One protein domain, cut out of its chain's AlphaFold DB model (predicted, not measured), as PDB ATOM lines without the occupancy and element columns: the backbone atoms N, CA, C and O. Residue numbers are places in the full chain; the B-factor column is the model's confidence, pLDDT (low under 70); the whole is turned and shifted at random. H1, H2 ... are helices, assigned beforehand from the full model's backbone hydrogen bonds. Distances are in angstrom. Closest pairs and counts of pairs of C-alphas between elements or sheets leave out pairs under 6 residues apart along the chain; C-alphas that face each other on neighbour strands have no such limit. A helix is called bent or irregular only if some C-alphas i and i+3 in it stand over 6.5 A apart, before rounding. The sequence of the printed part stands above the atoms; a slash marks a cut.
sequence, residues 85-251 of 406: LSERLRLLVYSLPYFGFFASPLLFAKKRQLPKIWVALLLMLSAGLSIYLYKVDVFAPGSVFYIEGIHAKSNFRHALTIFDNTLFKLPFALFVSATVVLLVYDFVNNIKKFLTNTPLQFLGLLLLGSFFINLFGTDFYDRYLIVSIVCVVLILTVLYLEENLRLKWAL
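This is residues 85 to 251 of the 406 residues of an uncharacterized protein of candidate division WWE3 bacterium GW2011_GWC1_47_10 (UniProt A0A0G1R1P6). A kinked helix, H1, runs through the middle, with the helical hairpin H6 and H7 packed on one side of it and H4 crossing it on another; H2 covers H4 on the side away from H1. Short H8 packs near the last residues of H1, and a long loop sticks out at residues 155 to 160. The printed part has 167 residues with eight named helices, H1 to H8 in chain order, and no named strand; its class is all helix. It is compact, with a radius of gyration of the C-alphas of 16.5 A and spans of 49 by 41 by 27 A.

H1, residues 85 to 109, is the hub, touching four helices; it has a kink of 53 degrees near residue 103 and is irregular, with C-alphas 102 and 105 7.5 A apart. Its residues 96 to 107 touch H4, residues 166 to 189, about perpendicular at 87 degrees; the closest C-alphas are those of Gly 100 and Val 180, 4.3 A. H4 touches H2, residues 116 to 135, at a steep tilt of 49 degrees, opposite ways, closest at the C-alphas of Ser 126 and Ser 177, 4.9 A. With residues 98 to 107, H1 touches H7, residues 222 to 240, at a steep tilt of 39 degrees, the same way; the C-alphas of Ala 103 and Val 233 are closest, 5.5 A. H7 forms a helical hairpin with H6, residues 198 to 216, at a shallow tilt of 19 degrees, closest at the C-alphas of Leu 207 and Ser 228, 4.9 A. H1, H6 and H7 make an up and down bundle, each running against the one before it in the chain. H8, residues 247 to 251, touches residues 104 to 109 of H1, closest at the C-alphas of Pro 105 and Ala 250, 4.3 A. H3, residues 141 to 145, is close to H1 but not clearly touching, with the C-alphas of Tyr 98 and Val 144 6.1 A apart. H5, residues 191 to 194, touches H6 only at the corner, closest at the C-alphas of Phe 194 and Leu 200, 5.3 A. Every O i to N i+4 pair is within hydrogen-bond range in H2, H6 and H8, against 16 of 21 in H1, 19 of 20 in H4, 12 of 15 in H7 and 0 of 1 in H3, where 1 of 2 O i to N i+3 pairs is; H5 is too short for an i+4 pair.

H1 begins at C-alpha 85, (-16.164, 13.381, -4.921), and measures 35.7 A; H4 measures 34.3 A, H2 28.8 A, H7 27.7 A and H6 26.5 A. H8 ends at C-alpha 251, (17.181, 27.310, 8.690).

The C-alphas of His 158 and Thr 196 are farthest apart, 51.5 A. The printed part has no cut; the link from H3 to H4, 20 residues, is long. Mean pLDDT of the printed part is 78.5, and 38 residues are under 70, among them 136 to 159 and 215 to 224.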
ATOM      1  N   LEU A  85     -16.593  12.501  -6.019       69.19
ATOM      2  CA  LEU A  85     -16.164  13.381  -4.921       69.19
ATOM      3  C   LEU A  85     -15.333  12.620  -3.873       69.19
ATOM      4  O   LEU A  85     -14.303  13.117  -3.421       69.19
ATOM      5  N   SER A  86     -15.756  11.403  -3.509       70.94
ATOM      6  CA  SER A  86     -15.053  10.542  -2.546       70.94
ATOM      7  C   SER A  86     -13.625  10.220  -2.991       70.94
ATOM      8  O   SER A  86     -12.694  10.311  -2.191       70.94
ATOM      9  N   GLU A  87     -13.431   9.915  -4.275       67.56
ATOM     10  CA  GLU A  87     -12.106   9.612  -4.821       67.56
ATOM     11  C   GLU A  87     -11.218  10.849  -4.897       67.56
ATOM     12  O   GLU A  87     -10.042  10.797  -4.544       67.56
ATOM     13  N   ARG A  88     -11.775  12.005  -5.263       70.88
ATOM     14  CA  ARG A  88     -11.022  13.268  -5.268       70.88
ATOM     15  C   ARG A  88     -10.638  13.717  -3.861       70.88
ATOM     16  O   ARG A  88      -9.534  14.213  -3.658       70.88
ATOM     17  N   LEU A  89     -11.505  13.494  -2.873       75.00
ATOM     18  CA  LEU A  89     -11.171  13.706  -1.463       75.00
ATOM     19  C   LEU A  89     -10.018  12.799  -1.030       75.00
ATOM     20  O   LEU A  89      -9.068  13.275  -0.408       75.00
ATOM     21  N   ARG A  90     -10.049  11.519  -1.411       73.44
ATOM     22  CA  ARG A  90      -8.951  10.580  -1.152       73.44
ATOM     23  C   ARG A  90      -7.642  11.038  -1.807       73.44
ATOM     24  O   ARG A  90      -6.597  10.983  -1.163       73.44
ATOM     25  N   LEU A  91      -7.694  11.550  -3.039       70.56
ATOM     26  CA  LEU A  91      -6.542  12.137  -3.735       70.56
ATOM     27  C   LEU A  91      -5.968  13.355  -3.007       70.56
ATOM     28  O   LEU A  91      -4.757  13.455  -2.821       70.56
ATOM     29  N   LEU A  92      -6.825  14.246  -2.515       75.50
ATOM     30  CA  LEU A  92      -6.385  15.408  -1.748       75.50
ATOM     31  C   LEU A  92      -5.722  15.025  -0.427       75.50
ATOM     32  O   LEU A  92      -4.754  15.674  -0.031       75.50
ATOM     33  N   VAL A  93      -6.159  13.950   0.229       77.88
ATOM     34  CA  VAL A  93      -5.481  13.447   1.434       77.88
ATOM     35  C   VAL A  93      -4.029  13.056   1.128       77.88
ATOM     36  O   VAL A  93      -3.145  13.360   1.930       77.88
ATOM     37  N   TYR A  94      -3.738  12.497  -0.054       75.00
ATOM     38  CA  TYR A  94      -2.357  12.206  -0.472       75.00
ATOM     39  C   TYR A  94      -1.496  13.454  -0.703       75.00
ATOM     40  O   TYR A  94      -0.269  13.338  -0.707       75.00
ATOM     41  N   SER A  95      -2.105  14.635  -0.847       78.38
ATOM     42  CA  SER A  95      -1.383  15.906  -0.966       78.38
ATOM     43  C   SER A  95      -1.024  16.548   0.378       78.38
ATOM     44  O   SER A  95      -0.103  17.357   0.434       78.38
ATOM     45  N   LEU A  96      -1.674  16.170   1.489       83.12
ATOM     46  CA  LEU A  96      -1.406  16.745   2.820       83.12
ATOM     47  C   LEU A  96       0.077  16.734   3.232       83.12
ATOM     48  O   LEU A  96       0.544  17.741   3.773       83.12
ATOM     49  N   PRO A  97       0.854  15.668   2.961       85.06
ATOM     50  CA  PRO A  97       2.267  15.657   3.313       85.06
ATOM     51  C   PRO A  97       3.092  16.733   2.598       85.06
ATOM     52  O   PRO A  97       4.063  17.230   3.160       85.06
ATOM     53  N   TYR A  98       2.668  17.157   1.408       83.06
ATOM     54  CA  TYR A  98       3.304  18.225   0.643       83.06
ATOM     55  C   TYR A  98       3.121  19.564   1.350       83.06
ATOM     56  O   TYR A  98       4.084  20.301   1.543       83.06
ATOM     57  N   PHE A  99       1.903  19.851   1.821       87.06
ATOM     58  CA  PHE A  99       1.622  21.060   2.595       87.06
ATOM     59  C   PHE A  99       2.474  21.140   3.859       87.06
ATOM     60  O   PHE A  99       3.086  22.174   4.108       87.06
ATOM     61  N   GLY A 100       2.555  20.049   4.631       90.06
ATOM     62  CA  GLY A 100       3.412  19.990   5.818       90.06
ATOM     63  C   GLY A 100       4.884  20.217   5.471       90.06
ATOM     64  O   GLY A 100       5.551  21.047   6.089       90.06
ATOM     65  N   PHE A 101       5.368  19.543   4.427       88.81
ATOM     66  CA  PHE A 101       6.756  19.628   4.001       88.81
ATOM     67  C   PHE A 101       7.160  21.038   3.530       88.81
ATOM     68  O   PHE A 101       8.148  21.580   4.026       88.81
ATOM     69  N   PHE A 102       6.384  21.684   2.655       88.31
ATOM     70  CA  PHE A 102       6.673  23.052   2.196       88.31
ATOM     71  C   PHE A 102       6.467  24.110   3.292       88.31
ATOM     72  O   PHE A 102       7.171  25.118   3.318       88.31
ATOM     73  N   ALA A 103       5.557  23.869   4.239       91.81
ATOM     74  CA  ALA A 103       5.361  24.724   5.410       91.81
ATOM     75  C   ALA A 103       6.418  24.521   6.513       91.81
ATOM     76  O   ALA A 103       6.491  25.318   7.455       91.81
ATOM     77  N   SER A 104       7.235  23.466   6.421       92.25
ATOM     78  CA  SER A 104       8.139  23.027   7.488       92.25
ATOM     79  C   SER A 104       9.061  24.119   8.053       92.25
ATOM     80  O   SER A 104       9.159  24.190   9.284       92.25
ATOM     81  N   PRO A 105       9.665  25.036   7.258       91.38
ATOM     82  CA  PRO A 105      10.554  26.051   7.821       91.38
ATOM     83  C   PRO A 105       9.831  26.991   8.788       91.38
ATOM     84  O   PRO A 105      10.343  27.279   9.868       91.38
ATOM     85  N   LEU A 106       8.612  27.414   8.443       91.50
ATOM     86  CA  LEU A 106       7.795  28.284   9.290       91.50
ATOM     87  C   LEU A 106       7.276  27.526  10.513       91.50
ATOM     88  O   LEU A 106       7.343  28.029  11.636       91.50
ATOM     89  N   LEU A 107       6.823  26.285  10.324       92.44
ATOM     90  CA  LEU A 107       6.321  25.461  11.420       92.44
ATOM     91  C   LEU A 107       7.400  25.207  12.480       92.44
ATOM     92  O   LEU A 107       7.088  25.266  13.668       92.44
ATOM     93  N   PHE A 108       8.660  24.986  12.098       89.44
ATOM     94  CA  PHE A 108       9.761  24.838  13.056       89.44
ATOM     95  C   PHE A 108      10.314  26.166  13.587       89.44
ATOM     96  O   PHE A 108      10.908  26.180  14.670       89.44
ATOM     97  N   ALA A 109      10.085  27.281  12.886       88.62
ATOM     98  CA  ALA A 109      10.410  28.613  13.387       88.62
ATOM     99  C   ALA A 109       9.580  28.962  14.629       88.62
ATOM    100  O   ALA A 109      10.098  29.549  15.576       88.62
ATOM    101  N   LYS A 110       8.303  28.574  14.675       88.50
ATOM    102  CA  LYS A 110       7.420  28.926  15.791       88.50
ATOM    103  C   LYS A 110       7.846  28.292  17.122       88.50
ATOM    104  O   LYS A 110       7.872  27.067  17.289       88.50
ATOM    105  N   LYS A 111       8.112  29.133  18.128       85.00
ATOM    106  CA  LYS A 111       8.381  28.695  19.505       85.00
ATOM    107  C   LYS A 111       7.067  28.318  20.195       85.00
ATOM    108  O   LYS A 111       6.295  29.181  20.586       85.00
ATOM    109  N   ARG A 112       6.844  27.018  20.407       86.50
ATOM    110  CA  ARG A 112       5.666  26.513  21.133       86.50
ATOM    111  C   ARG A 112       6.032  26.152  22.571       86.50
ATOM    112  O   ARG A 112       7.019  25.453  22.802       86.50
ATOM    113  N   GLN A 113       5.240  26.628  23.527       83.69
ATOM    114  CA  GLN A 113       5.252  26.151  24.908       83.69
ATOM    115  C   GLN A 113       4.021  25.267  25.093       83.69
ATOM    116  O   GLN A 113       2.910  25.759  25.251       83.69
ATOM    117  N   LEU A 114       4.221  23.955  24.981       86.00
ATOM    118  CA  LEU A 114       3.149  22.967  25.060       86.00
ATOM    119  C   LEU A 114       3.247  22.194  26.378       86.00
ATOM    120  O   LEU A 114       4.346  21.763  26.737       86.00
ATOM    121  N   PRO A 115       2.123  21.955  27.078       89.75
ATOM    122  CA  PRO A 115       2.085  21.007  28.184       89.75
ATOM    123  C   PRO A 115       2.568  19.619  27.738       89.75
ATOM    124  O   PRO A 115       2.322  19.210  26.601       89.75
ATOM    125  N   LYS A 116       3.201  18.862  28.646       91.75
ATOM    126  CA  LYS A 116       3.781  17.534  28.343       91.75
ATOM    127  C   LYS A 116       2.787  16.581  27.664       91.75
ATOM    128  O   LYS A 116       3.179  15.836  26.772       91.75
ATOM    129  N   ILE A 117       1.508  16.644  28.040       91.50
ATOM    130  CA  ILE A 117       0.459  15.794  27.462       91.50
ATOM    131  C   ILE A 117       0.197  16.097  25.981       91.50
ATOM    132  O   ILE A 117       0.065  15.175  25.181       91.50
ATOM    133  N   TRP A 118       0.217  17.374  25.587       89.44
ATOM    134  CA  TRP A 118       0.077  17.778  24.188       89.44
ATOM    135  C   TRP A 118       1.294  17.370  23.370       89.44
ATOM    136  O   TRP A 118       1.146  16.912  22.244       89.44
ATOM    137  N   VAL A 119       2.493  17.474  23.947       90.44
ATOM    138  CA  VAL A 119       3.714  16.981  23.298       90.44
ATOM    139  C   VAL A 119       3.613  15.475  23.042       90.44
ATOM    140  O   VAL A 119       3.860  15.037  21.922       90.44
ATOM    141  N   ALA A 120       3.192  14.692  24.039       91.88
ATOM    142  CA  ALA A 120       3.015  13.248  23.896       91.88
ATOM    143  C   ALA A 120       1.968  12.890  22.825       91.88
ATOM    144  O   ALA A 120       2.222  12.022  21.992       91.88
ATOM    145  N   LEU A 121       0.832  13.595  22.799       92.88
ATOM    146  CA  LEU A 121      -0.215  13.401  21.793       92.88
ATOM    147  C   LEU A 121       0.296  13.693  20.374       92.88
ATOM    148  O   LEU A 121       0.124  12.872  19.475       92.88
ATOM    149  N   LEU A 122       0.958  14.836  20.165       92.12
ATOM    150  CA  LEU A 122       1.493  15.208  18.851       92.12
ATOM    151  C   LEU A 122       2.567  14.218  18.385       92.12
ATOM    152  O   LEU A 122       2.596  13.868  17.206       92.12
ATOM    153  N   LEU A 123       3.416  13.726  19.295       92.69
ATOM    154  CA  LEU A 123       4.404  12.690  18.988       92.69
ATOM    155  C   LEU A 123       3.739  11.367  18.593       92.69
ATOM    156  O   LEU A 123       4.143  10.769  17.599       92.69
ATOM    157  N   MET A 124       2.702  10.940  19.316       94.38
ATOM    158  CA  MET A 124       1.951   9.722  18.999       94.38
ATOM    159  C   MET A 124       1.283   9.815  17.620       94.38
ATOM    160  O   MET A 124       1.420   8.900  16.808       94.38
ATOM    161  N   LEU A 125       0.624  10.941  17.321       93.75
ATOM    162  CA  LEU A 125       0.014  11.196  16.012       93.75
ATOM    163  C   LEU A 125       1.061  11.217  14.893       93.75
ATOM    164  O   LEU A 125       0.852  10.615  13.841       93.75
ATOM    165  N   SER A 126       2.207  11.860  15.133       94.44
ATOM    166  CA  SER A 126       3.306  11.927  14.163       94.44
ATOM    167  C   SER A 126       3.905  10.547  13.896       94.44
ATOM    168  O   SER A 126       4.191  10.224  12.750       94.44
ATOM    169  N   ALA A 127       4.059   9.712  14.927       92.31
ATOM    170  CA  ALA A 127       4.559   8.349  14.784       92.31
ATOM    171  C   ALA A 127       3.580   7.464  13.993       92.31
ATOM    172  O   ALA A 127       3.993   6.779  13.058       92.31
ATOM    173  N   GLY A 128       2.282   7.522  14.314       90.56
ATOM    174  CA  GLY A 128       1.248   6.780  13.586       90.56
ATOM    175  C   GLY A 128       1.179   7.178  12.109       90.56
ATOM    176  O   GLY A 128       1.207   6.317  11.227       90.56
ATOM    177  N   LEU A 129       1.179   8.486  11.833       90.62
ATOM    178  CA  LEU A 129       1.207   9.012  10.470       90.62
ATOM    179  C   LEU A 129       2.509   8.636   9.743       90.62
ATOM    180  O   LEU A 129       2.462   8.255   8.578       90.62
ATOM    181  N   SER A 130       3.653   8.642  10.432       90.69
ATOM    182  CA  SER A 130       4.943   8.258   9.851       90.69
ATOM    183  C   SER A 130       4.963   6.804   9.400       90.69
ATOM    184  O   SER A 130       5.521   6.516   8.345       90.69
ATOM    185  N   ILE A 131       4.355   5.887  10.159       86.75
ATOM    186  CA  ILE A 131       4.252   4.474   9.763       86.75
ATOM    187  C   ILE A 131       3.416   4.347   8.489       86.75
ATOM    188  O   ILE A 131       3.804   3.626   7.569       86.75
ATOM    189  N   TYR A 132       2.286   5.055   8.422       82.56
ATOM    190  CA  TYR A 132       1.428   5.064   7.240       82.56
ATOM    191  C   TYR A 132       2.160   5.631   6.016       82.56
ATOM    192  O   TYR A 132       2.214   4.980   4.973       82.56
ATOM    193  N   LEU A 133       2.770   6.811   6.149       80.69
ATOM    194  CA  LEU A 133       3.432   7.484   5.036       80.69
ATOM    195  C   LEU A 133       4.698   6.764   4.571       80.69
ATOM    196  O   LEU A 133       4.977   6.778   3.373       80.69
ATOM    197  N   TYR A 134       5.423   6.113   5.488       80.56
ATOM    198  CA  TYR A 134       6.511   5.209   5.137       80.56
ATOM    199  C   TYR A 134       5.965   4.052   4.301       80.56
ATOM    200  O   TYR A 134       6.365   3.926   3.159       80.56
ATOM    201  N   LYS A 135       4.982   3.279   4.791       75.69
ATOM    202  CA  LYS A 135       4.448   2.095   4.084       75.69
ATOM    203  C   LYS A 135       3.850   2.387   2.707       75.69
ATOM    204  O   LYS A 135       3.993   1.573   1.804       75.69
ATOM    205  N   VAL A 136       3.154   3.512   2.561       68.44
ATOM    206  CA  VAL A 136       2.504   3.903   1.297       68.44
ATOM    207  C   VAL A 136       3.486   4.611   0.346       68.44
ATOM    208  O   VAL A 136       3.133   4.914  -0.789       68.44
ATOM    209  N   ASP A 137       4.716   4.881   0.802       66.44
ATOM    210  CA  ASP A 137       5.760   5.621   0.082       66.44
ATOM    211  C   ASP A 137       5.220   6.891  -0.592       66.44
ATOM    212  O   ASP A 137       5.526   7.244  -1.737       66.44
ATOM    213  N   VAL A 138       4.382   7.623   0.155       61.00
ATOM    214  CA  VAL A 138       3.841   8.918  -0.289       61.00
ATOM    215  C   VAL A 138       4.977   9.918  -0.549       61.00
ATOM    216  O   VAL A 138       4.784  10.878  -1.293       61.00
ATOM    217  N   PHE A 139       6.157   9.641   0.015       58.94
ATOM    218  CA  PHE A 139       7.384  10.425  -0.032       58.94
ATOM    219  C   PHE A 139       8.429   9.929  -1.010       58.94
ATOM    220  O   PHE A 139       9.605  10.234  -0.824       58.94
ATOM    221  N   ALA A 140       8.029   9.229  -2.068       60.81
ATOM    222  CA  ALA A 140       8.895   9.053  -3.217       60.81
ATOM    223  C   ALA A 140       9.514  10.440  -3.540       60.81
ATOM    224  O   ALA A 140       8.763  11.337  -3.918       60.81
ATOM    225  N   PRO A 141      10.827  10.674  -3.360       57.19
ATOM    226  CA  PRO A 141      11.348  12.041  -3.220       57.19
ATOM    227  C   PRO A 141      11.085  12.928  -4.447       57.19
ATOM    228  O   PRO A 141      10.694  14.082  -4.306       57.19
ATOM    229  N   GLY A 142      11.124  12.340  -5.649       56.81
ATOM    230  CA  GLY A 142      10.703  13.017  -6.881       56.81
ATOM    231  C   GLY A 142       9.222  13.425  -6.909       56.81
ATOM    232  O   GLY A 142       8.899  14.457  -7.481       56.81
ATOM    233  N   SER A 143       8.328  12.680  -6.249       59.22
ATOM    234  CA  SER A 143       6.904  13.028  -6.164       59.22
ATOM    235  C   SER A 143       6.661  14.254  -5.289       59.22
ATOM    236  O   SER A 143       5.926  15.120  -5.727       59.22
ATOM    237  N   VAL A 144       7.349  14.403  -4.143       60.03
ATOM    238  CA  VAL A 144       7.151  15.515  -3.179       60.03
ATOM    239  C   VAL A 144       7.349  16.900  -3.811       60.03
ATOM    240  O   VAL A 144       6.700  17.867  -3.415       60.03
ATOM    241  N   PHE A 145       8.225  16.997  -4.810       59.66
ATOM    242  CA  PHE A 145       8.551  18.255  -5.487       59.66
ATOM    243  C   PHE A 145       7.958  18.370  -6.883       59.66
ATOM    244  O   PHE A 145       7.642  19.476  -7.322       59.66
ATOM    245  N   TYR A 146       7.788  17.246  -7.578       57.69
ATOM    246  CA  TYR A 146       7.093  17.217  -8.849       57.69
ATOM    247  C   TYR A 146       5.626  16.951  -8.577       57.69
ATOM    248  O   TYR A 146       5.161  15.814  -8.604       57.69
ATOM    249  N   ILE A 147       4.906  18.030  -8.274       53.41
ATOM    250  CA  ILE A 147       3.490  17.930  -7.952       53.41
ATOM    251  C   ILE A 147       2.742  17.281  -9.121       53.41
ATOM    252  O   ILE A 147       1.937  16.411  -8.862       53.41
ATOM    253  N   GLU A 148       3.119  17.527 -10.383       51.25
ATOM    254  CA  GLU A 148       2.609  16.803 -11.569       51.25
ATOM    255  C   GLU A 148       2.888  15.275 -11.587       51.25
ATOM    256  O   GLU A 148       2.563  14.592 -12.557       51.25
ATOM    257  N   GLY A 149       3.478  14.717 -10.526       49.47
ATOM    258  CA  GLY A 149       3.912  13.334 -10.396       49.47
ATOM    259  C   GLY A 149       3.513  12.647  -9.096       49.47
ATOM    260  O   GLY A 149       4.139  11.634  -8.767       49.47
ATOM    261  N   ILE A 150       2.444  13.072  -8.404       51.94
ATOM    262  CA  ILE A 150       1.824  12.198  -7.382       51.94
ATOM    263  C   ILE A 150       1.492  10.833  -8.017       51.94
ATOM    264  O   ILE A 150       1.623   9.796  -7.371       51.94
ATOM    265  N   HIS A 151       1.184  10.828  -9.316       49.88
ATOM    266  CA  HIS A 151       0.930   9.641 -10.138       49.88
ATOM    267  C   HIS A 151       2.168   9.078 -10.860       49.88
ATOM    268  O   HIS A 151       2.143   7.950 -11.354       49.88
ATOM    269  N   ALA A 152       3.288   9.811 -10.861       46.62
ATOM    270  CA  ALA A 152       4.588   9.336 -11.339       46.62
ATOM    271  C   ALA A 152       5.290   8.404 -10.332       46.62
ATOM    272  O   ALA A 152       6.352   7.860 -10.644       46.62
ATOM    273  N   LYS A 153       4.691   8.162  -9.153       49.50
ATOM    274  CA  LYS A 153       5.133   7.164  -8.157       49.50
ATOM    275  C   LYS A 153       5.320   5.754  -8.735       49.50
ATOM    276  O   LYS A 153       6.099   4.981  -8.197       49.50
ATOM    277  N   SER A 154       4.666   5.453  -9.857       45.34
ATOM    278  CA  SER A 154       4.768   4.192 -10.608       45.34
ATOM    279  C   SER A 154       5.925   4.145 -11.622       45.34
ATOM    280  O   SER A 154       6.021   3.218 -12.435       45.34
ATOM    281  N   ASN A 155       6.806   5.156 -11.661       50.62
ATOM    282  CA  ASN A 155       8.039   5.030 -12.431       50.62
ATOM    283  C   ASN A 155       8.935   3.961 -11.809       50.62
ATOM    284  O   ASN A 155       9.191   3.975 -10.608       50.62
ATOM    285  N   PHE A 156       9.404   3.037 -12.651       49.91
ATOM    286  CA  PHE A 156      10.284   1.973 -12.205       49.91
ATOM    287  C   PHE A 156      11.578   2.610 -11.700       49.91
ATOM    288  O   PHE A 156      12.253   3.327 -12.440       49.91
ATOM    289  N   ARG A 157      11.915   2.367 -10.435       58.31
ATOM    290  CA  ARG A 157      13.174   2.822  -9.851       58.31
ATOM    291  C   ARG A 157      14.157   1.673  -9.878       58.31
ATOM    292  O   ARG A 157      13.999   0.687  -9.168       58.31
ATOM    293  N   HIS A 158      15.159   1.805 -10.740       51.84
ATOM    294  CA  HIS A 158      16.161   0.766 -10.957       51.84
ATOM    295  C   HIS A 158      17.172   0.639  -9.813       51.84
ATOM    296  O   HIS A 158      17.865  -0.373  -9.764       51.84
ATOM    297  N   ALA A 159      17.282   1.626  -8.917       69.00
ATOM    298  CA  ALA A 159      18.374   1.661  -7.954       69.00
ATOM    299  C   ALA A 159      18.131   2.545  -6.726       69.00
ATOM    300  O   ALA A 159      17.303   3.454  -6.731       69.00
ATOM    301  N   LEU A 160      18.936   2.282  -5.695       75.62
ATOM    302  CA  LEU A 160      19.075   3.093  -4.488       75.62
ATOM    303  C   LEU A 160      19.628   4.488  -4.824       75.62
ATOM    304  O   LEU A 160      20.564   4.618  -5.612       75.62
ATOM    305  N   THR A 161      19.086   5.526  -4.187       80.75
ATOM    306  CA  THR A 161      19.616   6.905  -4.243       80.75
ATOM    307  C   THR A 161      19.830   7.446  -2.835       80.75
ATOM    308  O   THR A 161      19.409   6.825  -1.856       80.75
ATOM    309  N   ILE A 162      20.427   8.636  -2.705       84.69
ATOM    310  CA  ILE A 162      20.594   9.286  -1.394       84.69
ATOM    311  C   ILE A 162      19.256   9.551  -0.680       84.69
ATOM    312  O   ILE A 162      19.211   9.573   0.549       84.69
ATOM    313  N   PHE A 163      18.165   9.695  -1.438       82.12
ATOM    314  CA  PHE A 163      16.823   9.927  -0.898       82.12
ATOM    315  C   PHE A 163      15.933   8.677  -0.915       82.12
ATOM    316  O   PHE A 163      14.878   8.654  -0.287       82.12
ATOM    317  N   ASP A 164      16.341   7.631  -1.631       78.38
ATOM    318  CA  ASP A 164      15.580   6.397  -1.808       78.38
ATOM    319  C   ASP A 164      16.305   5.237  -1.122       78.38
ATOM    320  O   ASP A 164      16.868   4.356  -1.762       78.38
ATOM    321  N   ASN A 165      16.371   5.316   0.207       80.00
ATOM    322  CA  ASN A 165      16.908   4.294   1.103       80.00
ATOM    323  C   ASN A 165      16.203   4.393   2.464       80.00
ATOM    324  O   ASN A 165      15.702   5.460   2.838       80.00
ATOM    325  N   THR A 166      16.176   3.297   3.223       81.44
ATOM    326  CA  THR A 166      15.456   3.241   4.506       81.44
ATOM    327  C   THR A 166      16.001   4.235   5.536       81.44
ATOM    328  O   THR A 166      15.219   4.838   6.273       81.44
ATOM    329  N   LEU A 167      17.321   4.464   5.548       84.62
ATOM    330  CA  LEU A 167      17.984   5.388   6.475       84.62
ATOM    331  C   LEU A 167      17.527   6.841   6.284       84.62
ATOM    332  O   LEU A 167      17.412   7.567   7.266       84.62
ATOM    333  N   PHE A 168      17.235   7.259   5.051       86.19
ATOM    334  CA  PHE A 168      16.683   8.578   4.750       86.19
ATOM    335  C   PHE A 168      15.159   8.613   4.901       86.19
ATOM    336  O   PHE A 168      14.618   9.503   5.560       86.19
ATOM    337  N   LYS A 169      14.447   7.638   4.321       83.25
ATOM    338  CA  LYS A 169      12.976   7.627   4.271       83.25
ATOM    339  C   LYS A 169      12.332   7.618   5.650       83.25
ATOM    340  O   LYS A 169      11.322   8.284   5.846       83.25
ATOM    341  N   LEU A 170      12.893   6.879   6.603       85.75
ATOM    342  CA  LEU A 170      12.319   6.742   7.940       85.75
ATOM    343  C   LEU A 170      12.338   8.061   8.744       85.75
ATOM    344  O   LEU A 170      11.264   8.505   9.163       85.75
ATOM    345  N   PRO A 171      13.485   8.747   8.931       88.31
ATOM    346  CA  PRO A 171      13.497  10.055   9.582       88.31
ATOM    347  C   PRO A 171      12.770  11.120   8.757       88.31
ATOM    348  O   PRO A 171      12.140  11.998   9.341       88.31
ATOM    349  N   PHE A 172      12.799  11.037   7.421       88.25
ATOM    350  CA  PHE A 172      12.055  11.958   6.564       88.25
ATOM    351  C   PHE A 172      10.536  11.808   6.736       88.25
ATOM    352  O   PHE A 172       9.834  12.804   6.901       88.25
ATOM    353  N   ALA A 173      10.024  10.577   6.788       88.81
ATOM    354  CA  ALA A 173       8.611  10.313   7.042       88.81
ATOM    355  C   ALA A 173       8.176  10.853   8.408       88.81
ATOM    356  O   ALA A 173       7.107  11.462   8.512       88.81
ATOM    357  N   LEU A 174       9.018  10.707   9.437       91.31
ATOM    358  CA  LEU A 174       8.760  11.272  10.761       91.31
ATOM    359  C   LEU A 174       8.774  12.804  10.736       91.31
ATOM    360  O   LEU A 174       7.879  13.432  11.301       91.31
ATOM    361  N   PHE A 175       9.760  13.401  10.062       91.44
ATOM    362  CA  PHE A 175       9.877  14.846   9.883       91.44
ATOM    363  C   PHE A 175       8.618  15.424   9.234       91.44
ATOM    364  O   PHE A 175       7.991  16.322   9.800       91.44
ATOM    365  N   VAL A 176       8.193  14.874   8.095       91.12
ATOM    366  CA  VAL A 176       7.002  15.381   7.415       91.12
ATOM    367  C   VAL A 176       5.746  15.119   8.242       91.12
ATOM    368  O   VAL A 176       4.913  16.012   8.376       91.12
ATOM    369  N   SER A 177       5.619  13.953   8.871       92.88
ATOM    370  CA  SER A 177       4.467  13.658   9.733       92.88
ATOM    371  C   SER A 177       4.339  14.662  10.875       92.88
ATOM    372  O   SER A 177       3.250  15.183  11.116       92.88
ATOM    373  N   ALA A 178       5.458  15.009  11.516       92.94
ATOM    374  CA  ALA A 178       5.492  16.044  12.539       92.94
ATOM    375  C   ALA A 178       5.046  17.403  11.984       92.94
ATOM    376  O   ALA A 178       4.262  18.098  12.626       92.94
ATOM    377  N   THR A 179       5.479  17.774  10.775       93.31
ATOM    378  CA  THR A 179       5.051  19.037  10.152       93.31
ATOM    379  C   THR A 179       3.567  19.049   9.796       93.31
ATOM    380  O   THR A 179       2.903  20.045  10.049       93.31
ATOM    381  N   VAL A 180       3.000  17.946   9.300       93.31
ATOM    382  CA  VAL A 180       1.559  17.841   9.020       93.31
ATOM    383  C   VAL A 180       0.752  17.975  10.309       93.31
ATOM    384  O   VAL A 180      -0.199  18.751  10.373       93.31
ATOM    385  N   VAL A 181       1.156  17.266  11.363       94.44
ATOM    386  CA  VAL A 181       0.490  17.325  12.668       94.44
ATOM    387  C   VAL A 181       0.581  18.732  13.273       94.44
ATOM    388  O   VAL A 181      -0.416  19.251  13.774       94.44
ATOM    389  N   LEU A 182       1.741  19.391  13.175       93.31
ATOM    390  CA  LEU A 182       1.917  20.778  13.616       93.31
ATOM    391  C   LEU A 182       1.094  21.768  12.788       93.31
ATOM    392  O   LEU A 182       0.537  22.704  13.357       93.31
ATOM    393  N   LEU A 183       0.991  21.558  11.475       93.69
ATOM    394  CA  LEU A 183       0.178  22.380  10.585       93.69
ATOM    395  C   LEU A 183      -1.295  22.336  10.999       93.69
ATOM    396  O   LEU A 183      -1.918  23.383  11.173       93.69
ATOM    397  N   VAL A 184      -1.832  21.131  11.220       91.69
ATOM    398  CA  VAL A 184      -3.210  20.938  11.698       91.69
ATOM    399  C   VAL A 184      -3.395  21.575  13.075       91.69
ATOM    400  O   VAL A 184      -4.365  22.298  13.293       91.69
ATOM    401  N   TYR A 185      -2.445  21.363  13.989       91.50
ATOM    402  CA  TYR A 185      -2.476  21.965  15.320       91.50
ATOM    403  C   TYR A 185      -2.536  23.499  15.257       91.50
ATOM    404  O   TYR A 185      -3.380  24.111  15.913       91.50
ATOM    405  N   ASP A 186      -1.675  24.147  14.470       89.81
ATOM    406  CA  ASP A 186      -1.686  25.606  14.361       89.81
ATOM    407  C   ASP A 186      -2.934  26.132  13.661       89.81
ATOM    408  O   ASP A 186      -3.461  27.161  14.086       89.81
ATOM    409  N   PHE A 187      -3.443  25.431  12.649       87.50
ATOM    410  CA  PHE A 187      -4.692  25.808  11.996       87.50
ATOM    411  C   PHE A 187      -5.863  25.816  12.991       87.50
ATOM    412  O   PHE A 187      -6.564  26.821  13.114       87.50
ATOM    413  N   VAL A 188      -6.022  24.741  13.773       88.38
ATOM    414  CA  VAL A 188      -7.096  24.619  14.774       88.38
ATOM    415  C   VAL A 188      -6.987  25.705  15.847       88.38
ATOM    416  O   VAL A 188      -7.979  26.363  16.161       88.38
ATOM    417  N   ASN A 189      -5.789  25.957  16.380       88.25
ATOM    418  CA  ASN A 189      -5.614  26.954  17.443       88.25
ATOM    419  C   ASN A 189      -5.756  28.402  16.962       88.25
ATOM    420  O   ASN A 189      -6.090  29.280  17.755       88.25
ATOM    421  N   ASN A 190      -5.522  28.666  15.675       85.75
ATOM    422  CA  ASN A 190      -5.620  30.008  15.107       85.75
ATOM    423  C   ASN A 190      -6.910  30.237  14.316       85.75
ATOM    424  O   ASN A 190      -7.054  31.299  13.711       85.75
ATOM    425  N   ILE A 191      -7.883  29.320  14.368       81.06
ATOM    426  CA  ILE A 191      -9.120  29.426  13.582       81.06
ATOM    427  C   ILE A 191      -9.883  30.730  13.857       81.06
ATOM    428  O   ILE A 191     -10.377  31.369  12.935       81.06
ATOM    429  N   LYS A 192      -9.895  31.216  15.105       79.25
ATOM    430  CA  LYS A 192     -10.517  32.508  15.448       79.25
ATOM    431  C   LYS A 192      -9.798  33.693  14.795       79.25
ATOM    432  O   LYS A 192     -10.457  34.604  14.301       79.25
ATOM    433  N   LYS A 193      -8.458  33.683  14.760       79.31
ATOM    434  CA  LYS A 193      -7.665  34.724  14.081       79.31
ATOM    435  C   LYS A 193      -7.881  34.656  12.572       79.31
ATOM    436  O   LYS A 193      -8.088  35.685  11.944       79.31
ATOM    437  N   PHE A 194      -7.915  33.450  12.017       73.62
ATOM    438  CA  PHE A 194      -8.208  33.208  10.607       73.62
ATOM    439  C   PHE A 194      -9.579  33.763  10.194       73.62
ATOM    440  O   PHE A 194      -9.707  34.370   9.139       73.62
ATOM    441  N   LEU A 195     -10.584  33.628  11.064       72.25
ATOM    442  CA  LEU A 195     -11.936  34.136  10.829       72.25
ATOM    443  C   LEU A 195     -12.099  35.646  11.045       72.25
ATOM    444  O   LEU A 195     -13.147  36.174  10.688       72.25
ATOM    445  N   THR A 196     -11.123  36.354  11.617       74.19
ATOM    446  CA  THR A 196     -11.259  37.782  11.981       74.19
ATOM    447  C   THR A 196     -10.250  38.702  11.293       74.19
ATOM    448  O   THR A 196     -10.547  39.880  11.090       74.19
ATOM    449  N   ASN A 197      -9.075  38.185  10.927       77.50
ATOM    450  CA  ASN A 197      -8.002  38.929  10.278       77.50
ATOM    451  C   ASN A 197      -8.209  38.967   8.754       77.50
ATOM    452  O   ASN A 197      -8.179  37.937   8.083       77.50
ATOM    453  N   THR A 198      -8.382  40.172   8.223       74.25
ATOM    454  CA  THR A 198      -8.707  40.454   6.820       74.25
ATOM    455  C   THR A 198      -7.709  39.821   5.816       74.25
ATOM    456  O   THR A 198      -8.152  39.074   4.940       74.25
ATOM    457  N   PRO A 199      -6.374  39.989   5.945       77.62
ATOM    458  CA  PRO A 199      -5.396  39.245   5.138       77.62
ATOM    459  C   PRO A 199      -5.537  37.715   5.190       77.62
ATOM    460  O   PRO A 199      -5.455  37.051   4.155       77.62
ATOM    461  N   LEU A 200      -5.758  37.140   6.378       78.50
ATOM    462  CA  LEU A 200      -5.915  35.688   6.531       78.50
ATOM    463  C   LEU A 200      -7.198  35.175   5.874       78.50
ATOM    464  O   LEU A 200      -7.173  34.109   5.265       78.50
ATOM    465  N   GLN A 201      -8.288  35.939   5.945       76.31
ATOM    466  CA  GLN A 201      -9.538  35.615   5.256       76.31
ATOM    467  C   GLN A 201      -9.344  35.591   3.735       76.31
ATOM    468  O   GLN A 201      -9.783  34.646   3.084       76.31
ATOM    469  N   PHE A 202      -8.648  36.584   3.167       75.38
ATOM    470  CA  PHE A 202      -8.345  36.622   1.733       75.38
ATOM    471  C   PHE A 202      -7.519  35.408   1.286       75.38
ATOM    472  O   PHE A 202      -7.891  34.705   0.344       75.38
ATOM    473  N   LEU A 203      -6.427  35.117   1.997       76.88
ATOM    474  CA  LEU A 203      -5.590  33.947   1.716       76.88
ATOM    475  C   LEU A 203      -6.353  32.632   1.924       76.88
ATOM    476  O   LEU A 203      -6.144  31.669   1.191       76.88
ATOM    477  N   GLY A 204      -7.263  32.596   2.896       78.19
ATOM    478  CA  GLY A 204      -8.158  31.475   3.141       78.19
ATOM    479  C   GLY A 204      -9.133  31.221   1.999       78.19
ATOM    480  O   GLY A 204      -9.321  30.074   1.599       78.19
ATOM    481  N   LEU A 205      -9.711  32.280   1.433       69.94
ATOM    482  CA  LEU A 205     -10.570  32.189   0.255       69.94
ATOM    483  C   LEU A 205      -9.802  31.699  -0.974       69.94
ATOM    484  O   LEU A 205     -10.312  30.846  -1.697       69.94
ATOM    485  N   LEU A 206      -8.577  32.190  -1.187       73.94
ATOM    486  CA  LEU A 206      -7.693  31.693  -2.246       73.94
ATOM    487  C   LEU A 206      -7.393  30.204  -2.072       73.94
ATOM    488  O   LEU A 206      -7.565  29.427  -3.009       73.94
ATOM    489  N   LEU A 207      -7.002  29.806  -0.858       80.81
ATOM    490  CA  LEU A 207      -6.715  28.419  -0.508       80.81
ATOM    491  C   LEU A 207      -7.919  27.520  -0.803       80.81
ATOM    492  O   LEU A 207      -7.792  26.532  -1.527       80.81
ATOM    493  N   LEU A 208      -9.091  27.875  -0.271       77.88
ATOM    494  CA  LEU A 208     -10.326  27.131  -0.490       77.88
ATOM    495  C   LEU A 208     -10.671  27.077  -1.975       77.88
ATOM    496  O   LEU A 208     -10.930  25.993  -2.483       77.88
ATOM    497  N   GLY A 209     -10.616  28.200  -2.689       70.69
ATOM    498  CA  GLY A 209     -10.898  28.255  -4.121       70.69
ATOM    499  C   GLY A 209      -9.998  27.324  -4.943       70.69
ATOM    500  O   GLY A 209     -10.486  26.618  -5.828       70.69
ATOM    501  N   SER A 210      -8.709  27.233  -4.607       74.12
ATOM    502  CA  SER A 210      -7.783  26.284  -5.237       74.12
ATOM    503  C   SER A 210      -8.128  24.825  -4.911       74.12
ATOM    504  O   SER A 210      -8.035  23.963  -5.786       74.12
ATOM    505  N   PHE A 211      -8.595  24.526  -3.693       74.25
ATOM    506  CA  PHE A 211      -9.133  23.201  -3.356       74.25
ATOM    507  C   PHE A 211     -10.444  22.893  -4.094       74.25
ATOM    508  O   PHE A 211     -10.601  21.783  -4.595       74.25
ATOM    509  N   PHE A 212     -11.353  23.863  -4.224       71.50
ATOM    510  CA  PHE A 212     -12.619  23.709  -4.946       71.50
ATOM    511  C   PHE A 212     -12.390  23.356  -6.421       71.50
ATOM    512  O   PHE A 212     -13.055  22.458  -6.932       71.50
ATOM    513  N   ILE A 213     -11.411  23.972  -7.095       68.62
ATOM    514  CA  ILE A 213     -11.061  23.585  -8.474       68.62
ATOM    515  C   ILE A 213     -10.614  22.123  -8.555       68.62
ATOM    516  O   ILE A 213     -11.028  21.413  -9.465       68.62
ATOM    517  N   ASN A 214      -9.806  21.654  -7.605       70.12
ATOM    518  CA  ASN A 214      -9.348  20.264  -7.599       70.12
ATOM    519  C   ASN A 214     -10.460  19.269  -7.224       70.12
ATOM    520  O   ASN A 214     -10.478  18.147  -7.723       70.12
ATOM    521  N   LEU A 215     -11.403  19.673  -6.366       69.75
ATOM    522  CA  LEU A 215     -12.541  18.846  -5.952       69.75
ATOM    523  C   LEU A 215     -13.611  18.720  -7.037       69.75
ATOM    524  O   LEU A 215     -14.144  17.633  -7.243       69.75
ATOM    525  N   PHE A 216     -13.929  19.813  -7.730       66.44
ATOM    526  CA  PHE A 216     -15.074  19.890  -8.644       66.44
ATOM    527  C   PHE A 216     -14.678  20.038 -10.122       66.44
ATOM    528  O   PHE A 216     -15.541  19.996 -10.995       66.44
ATOM    529  N   GLY A 217     -13.385  20.160 -10.438       60.97
ATOM    530  CA  GLY A 217     -12.881  20.151 -11.815       60.97
ATOM    531  C   GLY A 217     -13.119  18.812 -12.520       60.97
ATOM    532  O   GLY A 217     -13.287  17.788 -11.877       60.97
ATOM    533  N   THR A 218     -13.139  18.781 -13.852       55.03
ATOM    534  CA  THR A 218     -13.348  17.531 -14.622       55.03
ATOM    535  C   THR A 218     -12.219  16.506 -14.422       55.03
ATOM    536  O   THR A 218     -12.433  15.295 -14.507       55.03
ATOM    537  N   ASP A 219     -11.024  16.996 -14.090       57.22
ATOM    538  CA  ASP A 219      -9.814  16.225 -13.826       57.22
ATOM    539  C   ASP A 219      -9.087  16.770 -12.597       57.22
ATOM    540  O   ASP A 219      -9.090  17.978 -12.348       57.22
ATOM    541  N   PHE A 220      -8.425  15.873 -11.868       61.06
ATOM    542  CA  PHE A 220      -7.513  16.231 -10.793       61.06
ATOM    543  C   PHE A 220      -6.129  16.467 -11.397       61.06
ATOM    544  O   PHE A 220      -5.495  15.535 -11.884       61.06
ATOM    545  N   TYR A 221      -5.675  17.718 -11.406       63.28
ATOM    546  CA  TYR A 221      -4.305  18.034 -11.789       63.28
ATOM    547  C   TYR A 221      -3.593  18.636 -10.596       63.28
ATOM    548  O   TYR A 221      -3.796  19.798 -10.241       63.28
ATOM    549  N   ASP A 222      -2.693  17.844 -10.044       63.62
ATOM    550  CA  ASP A 222      -1.913  18.142  -8.858       63.62
ATOM    551  C   ASP A 222      -1.262  19.537  -8.938       63.62
ATOM    552  O   ASP A 222      -1.193  20.239  -7.935       63.62
ATOM    553  N   ARG A 223      -0.835  20.001 -10.128       66.31
ATOM    554  CA  ARG A 223      -0.232  21.337 -10.346       66.31
ATOM    555  C   ARG A 223      -1.044  22.498  -9.764       66.31
ATOM    556  O   ARG A 223      -0.473  23.525  -9.402       66.31
ATOM    557  N   TYR A 224      -2.362  22.353  -9.639       67.94
ATOM    558  CA  TYR A 224      -3.217  23.381  -9.044       67.94
ATOM    559  C   TYR A 224      -3.076  23.476  -7.517       67.94
ATOM    560  O   TYR A 224      -3.476  24.481  -6.932       67.94
ATOM    561  N   LEU A 225      -2.460  22.485  -6.867       76.06
ATOM    562  CA  LEU A 225      -2.115  22.507  -5.445       76.06
ATOM    563  C   LEU A 225      -0.931  23.429  -5.133       76.06
ATOM    564  O   LEU A 225      -0.786  23.828  -3.981       76.06
ATOM    565  N   ILE A 226      -0.117  23.819  -6.127       76.25
ATOM    566  CA  ILE A 226       0.994  24.770  -5.928       76.25
ATOM    567  C   ILE A 226       0.472  26.067  -5.307       76.25
ATOM    568  O   ILE A 226       1.035  26.570  -4.337       76.25
ATOM    569  N   VAL A 227      -0.642  26.588  -5.828       76.00
ATOM    570  CA  VAL A 227      -1.252  27.823  -5.319       76.00
ATOM    571  C   VAL A 227      -1.742  27.636  -3.887       76.00
ATOM    572  O   VAL A 227      -1.487  28.491  -3.039       76.00
ATOM    573  N   SER A 228      -2.361  26.493  -3.585       81.88
ATOM    574  CA  SER A 228      -2.760  26.143  -2.222       81.88
ATOM    575  C   SER A 228      -1.558  26.101  -1.270       81.88
ATOM    576  O   SER A 228      -1.628  26.638  -0.168       81.88
ATOM    577  N   ILE A 229      -0.440  25.497  -1.685       84.56
ATOM    578  CA  ILE A 229       0.787  25.409  -0.878       84.56
ATOM    579  C   ILE A 229       1.340  26.806  -0.587       84.56
ATOM    580  O   ILE A 229       1.637  27.120   0.566       84.56
ATOM    581  N   VAL A 230       1.415  27.670  -1.605       84.50
ATOM    582  CA  VAL A 230       1.848  29.066  -1.438       84.50
ATOM    583  C   VAL A 230       0.932  29.805  -0.460       84.50
ATOM    584  O   VAL A 230       1.426  30.483   0.440       84.50
ATOM    585  N   CYS A 231      -0.388  29.631  -0.567       85.12
ATOM    586  CA  CYS A 231      -1.338  30.244   0.364       85.12
ATOM    587  C   CYS A 231      -1.110  29.776   1.806       85.12
ATOM    588  O   CYS A 231      -1.112  30.605   2.711       85.12
ATOM    589  N   VAL A 232      -0.857  28.482   2.035       90.25
ATOM    590  CA  VAL A 232      -0.544  27.959   3.377       90.25
ATOM    591  C   VAL A 232       0.724  28.599   3.943       90.25
ATOM    592  O   VAL A 232       0.721  29.041   5.091       90.25
ATOM    593  N   VAL A 233       1.789  28.716   3.146       90.25
ATOM    594  CA  VAL A 233       3.038  29.373   3.569       90.25
ATOM    595  C   VAL A 233       2.798  30.847   3.920       90.25
ATOM    596  O   VAL A 233       3.268  31.321   4.956       90.25
ATOM    597  N   LEU A 234       2.026  31.573   3.109       87.75
ATOM    598  CA  LEU A 234       1.675  32.970   3.383       87.75
ATOM    599  C   LEU A 234       0.802  33.117   4.637       87.75
ATOM    600  O   LEU A 234       1.066  33.996   5.455       87.75
ATOM    601  N   ILE A 235      -0.181  32.234   4.841       89.31
ATOM    602  CA  ILE A 235      -1.023  32.204   6.049       89.31
ATOM    603  C   ILE A 235      -0.154  32.044   7.296       89.31
ATOM    604  O   ILE A 235      -0.299  32.807   8.250       89.31
ATOM    605  N   LEU A 236       0.774  31.083   7.288       90.81
ATOM    606  CA  LEU A 236       1.691  30.872   8.408       90.81
ATOM    607  C   LEU A 236       2.611  32.076   8.624       90.81
ATOM    608  O   LEU A 236       2.859  32.453   9.764       90.81
ATOM    609  N   THR A 237       3.071  32.713   7.546       88.62
ATOM    610  CA  THR A 237       3.908  33.918   7.625       88.62
ATOM    611  C   THR A 237       3.163  35.057   8.322       88.62
ATOM    612  O   THR A 237       3.700  35.661   9.245       88.62
ATOM    613  N   VAL A 238       1.908  35.313   7.937       86.62
ATOM    614  CA  VAL A 238       1.058  36.334   8.574       86.62
ATOM    615  C   VAL A 238       0.769  35.980  10.033       86.62
ATOM    616  O   VAL A 238       0.818  36.851  10.896       86.62
ATOM    617  N   LEU A 239       0.504  34.704  10.338       87.81
ATOM    618  CA  LEU A 239       0.257  34.257  11.711       87.81
ATOM    619  C   LEU A 239       1.475  34.424  12.624       87.81
ATOM    620  O   LEU A 239       1.295  34.638  13.822       87.81
ATOM    621  N   TYR A 240       2.688  34.294  12.086       87.38
ATOM    622  CA  TYR A 240       3.925  34.286  12.869       87.38
ATOM    623  C   TYR A 240       4.708  35.602  12.800       87.38
ATOM    624  O   TYR A 240       5.787  35.687  13.381       87.38
ATOM    625  N   LEU A 241       4.180  36.620  12.114       79.88
ATOM    626  CA  LEU A 241       4.875  37.883  11.839       79.88
ATOM    627  C   LEU A 241       5.332  38.618  13.113       79.88
ATOM    628  O   LEU A 241       6.360  39.286  13.107       79.88
ATOM    629  N   GLU A 242       4.590  38.455  14.209       73.50
ATOM    630  CA  GLU A 242       4.849  39.087  15.512       73.50
ATOM    631  C   GLU A 242       5.386  38.096  16.564       73.50
ATOM    632  O   GLU A 242       5.523  38.432  17.741       73.50
ATOM    633  N   GLU A 243       5.665  36.845  16.181       79.56
ATOM    634  CA  GLU A 243       6.103  35.810  17.118       79.56
ATOM    635  C   GLU A 243       7.636  35.759  17.277       79.56
ATOM    636  O   GLU A 243       8.410  36.036  16.364       79.56
ATOM    637  N   ASN A 244       8.098  35.312  18.450       76.06
ATOM    638  CA  ASN A 244       9.514  35.023  18.679       76.06
ATOM    639  C   ASN A 244       9.926  33.713  17.986       76.06
ATOM    640  O   ASN A 244       9.538  32.618  18.416       76.06
ATOM    641  N   LEU A 245      10.765  33.821  16.953       83.94
ATOM    642  CA  LEU A 245      11.138  32.702  16.087       83.94
ATOM    643  C   LEU A 245      12.438  31.996  16.510       83.94
ATOM    644  O   LEU A 245      13.426  32.599  16.924       83.94
ATOM    645  N   ARG A 246      12.460  30.671  16.349       83.00
ATOM    646  CA  ARG A 246      13.625  29.788  16.487       83.00
ATOM    647  C   ARG A 246      14.309  29.612  15.135       83.00
ATOM    648  O   ARG A 246      14.120  28.607  14.452       83.00
ATOM    649  N   LEU A 247      15.157  30.574  14.780       83.50
ATOM    650  CA  LEU A 247      15.778  30.632  13.455       83.50
ATOM    651  C   LEU A 247      16.610  29.383  13.107       83.50
ATOM    652  O   LEU A 247      16.573  28.928  11.973       83.50
ATOM    653  N   LYS A 248      17.305  28.775  14.081       85.81
ATOM    654  CA  LYS A 248      18.163  27.596  13.845       85.81
ATOM    655  C   LYS A 248      17.408  26.435  13.183       85.81
ATOM    656  O   LYS A 248      17.862  25.915  12.172       85.81
ATOM    657  N   TRP A 249      16.259  26.046  13.736       83.38
ATOM    658  CA  TRP A 249      15.478  24.912  13.225       83.38
ATOM    659  C   TRP A 249      14.777  25.243  11.908       83.38
ATOM    660  O   TRP A 249      14.710  24.392  11.023       83.38
ATOM    661  N   ALA A 250      14.331  26.491  11.753       86.62
ATOM    662  CA  ALA A 250      13.791  26.996  10.497       86.62
ATOM    663  C   ALA A 250      14.832  26.928   9.369       86.62
ATOM    664  O   ALA A 250      14.534  26.430   8.287       86.62
ATOM    665  N   LEU A 251      16.071  27.356   9.642       85.19
ATOM    666  CA  LEU A 251      17.181  27.310   8.690       85.19
ATOM    667  C   LEU A 251      17.560  25.875   8.329       85.19
ATOM    668  O   LEU A 251      17.720  25.584   7.151       85.19
TER     669      LEU A 251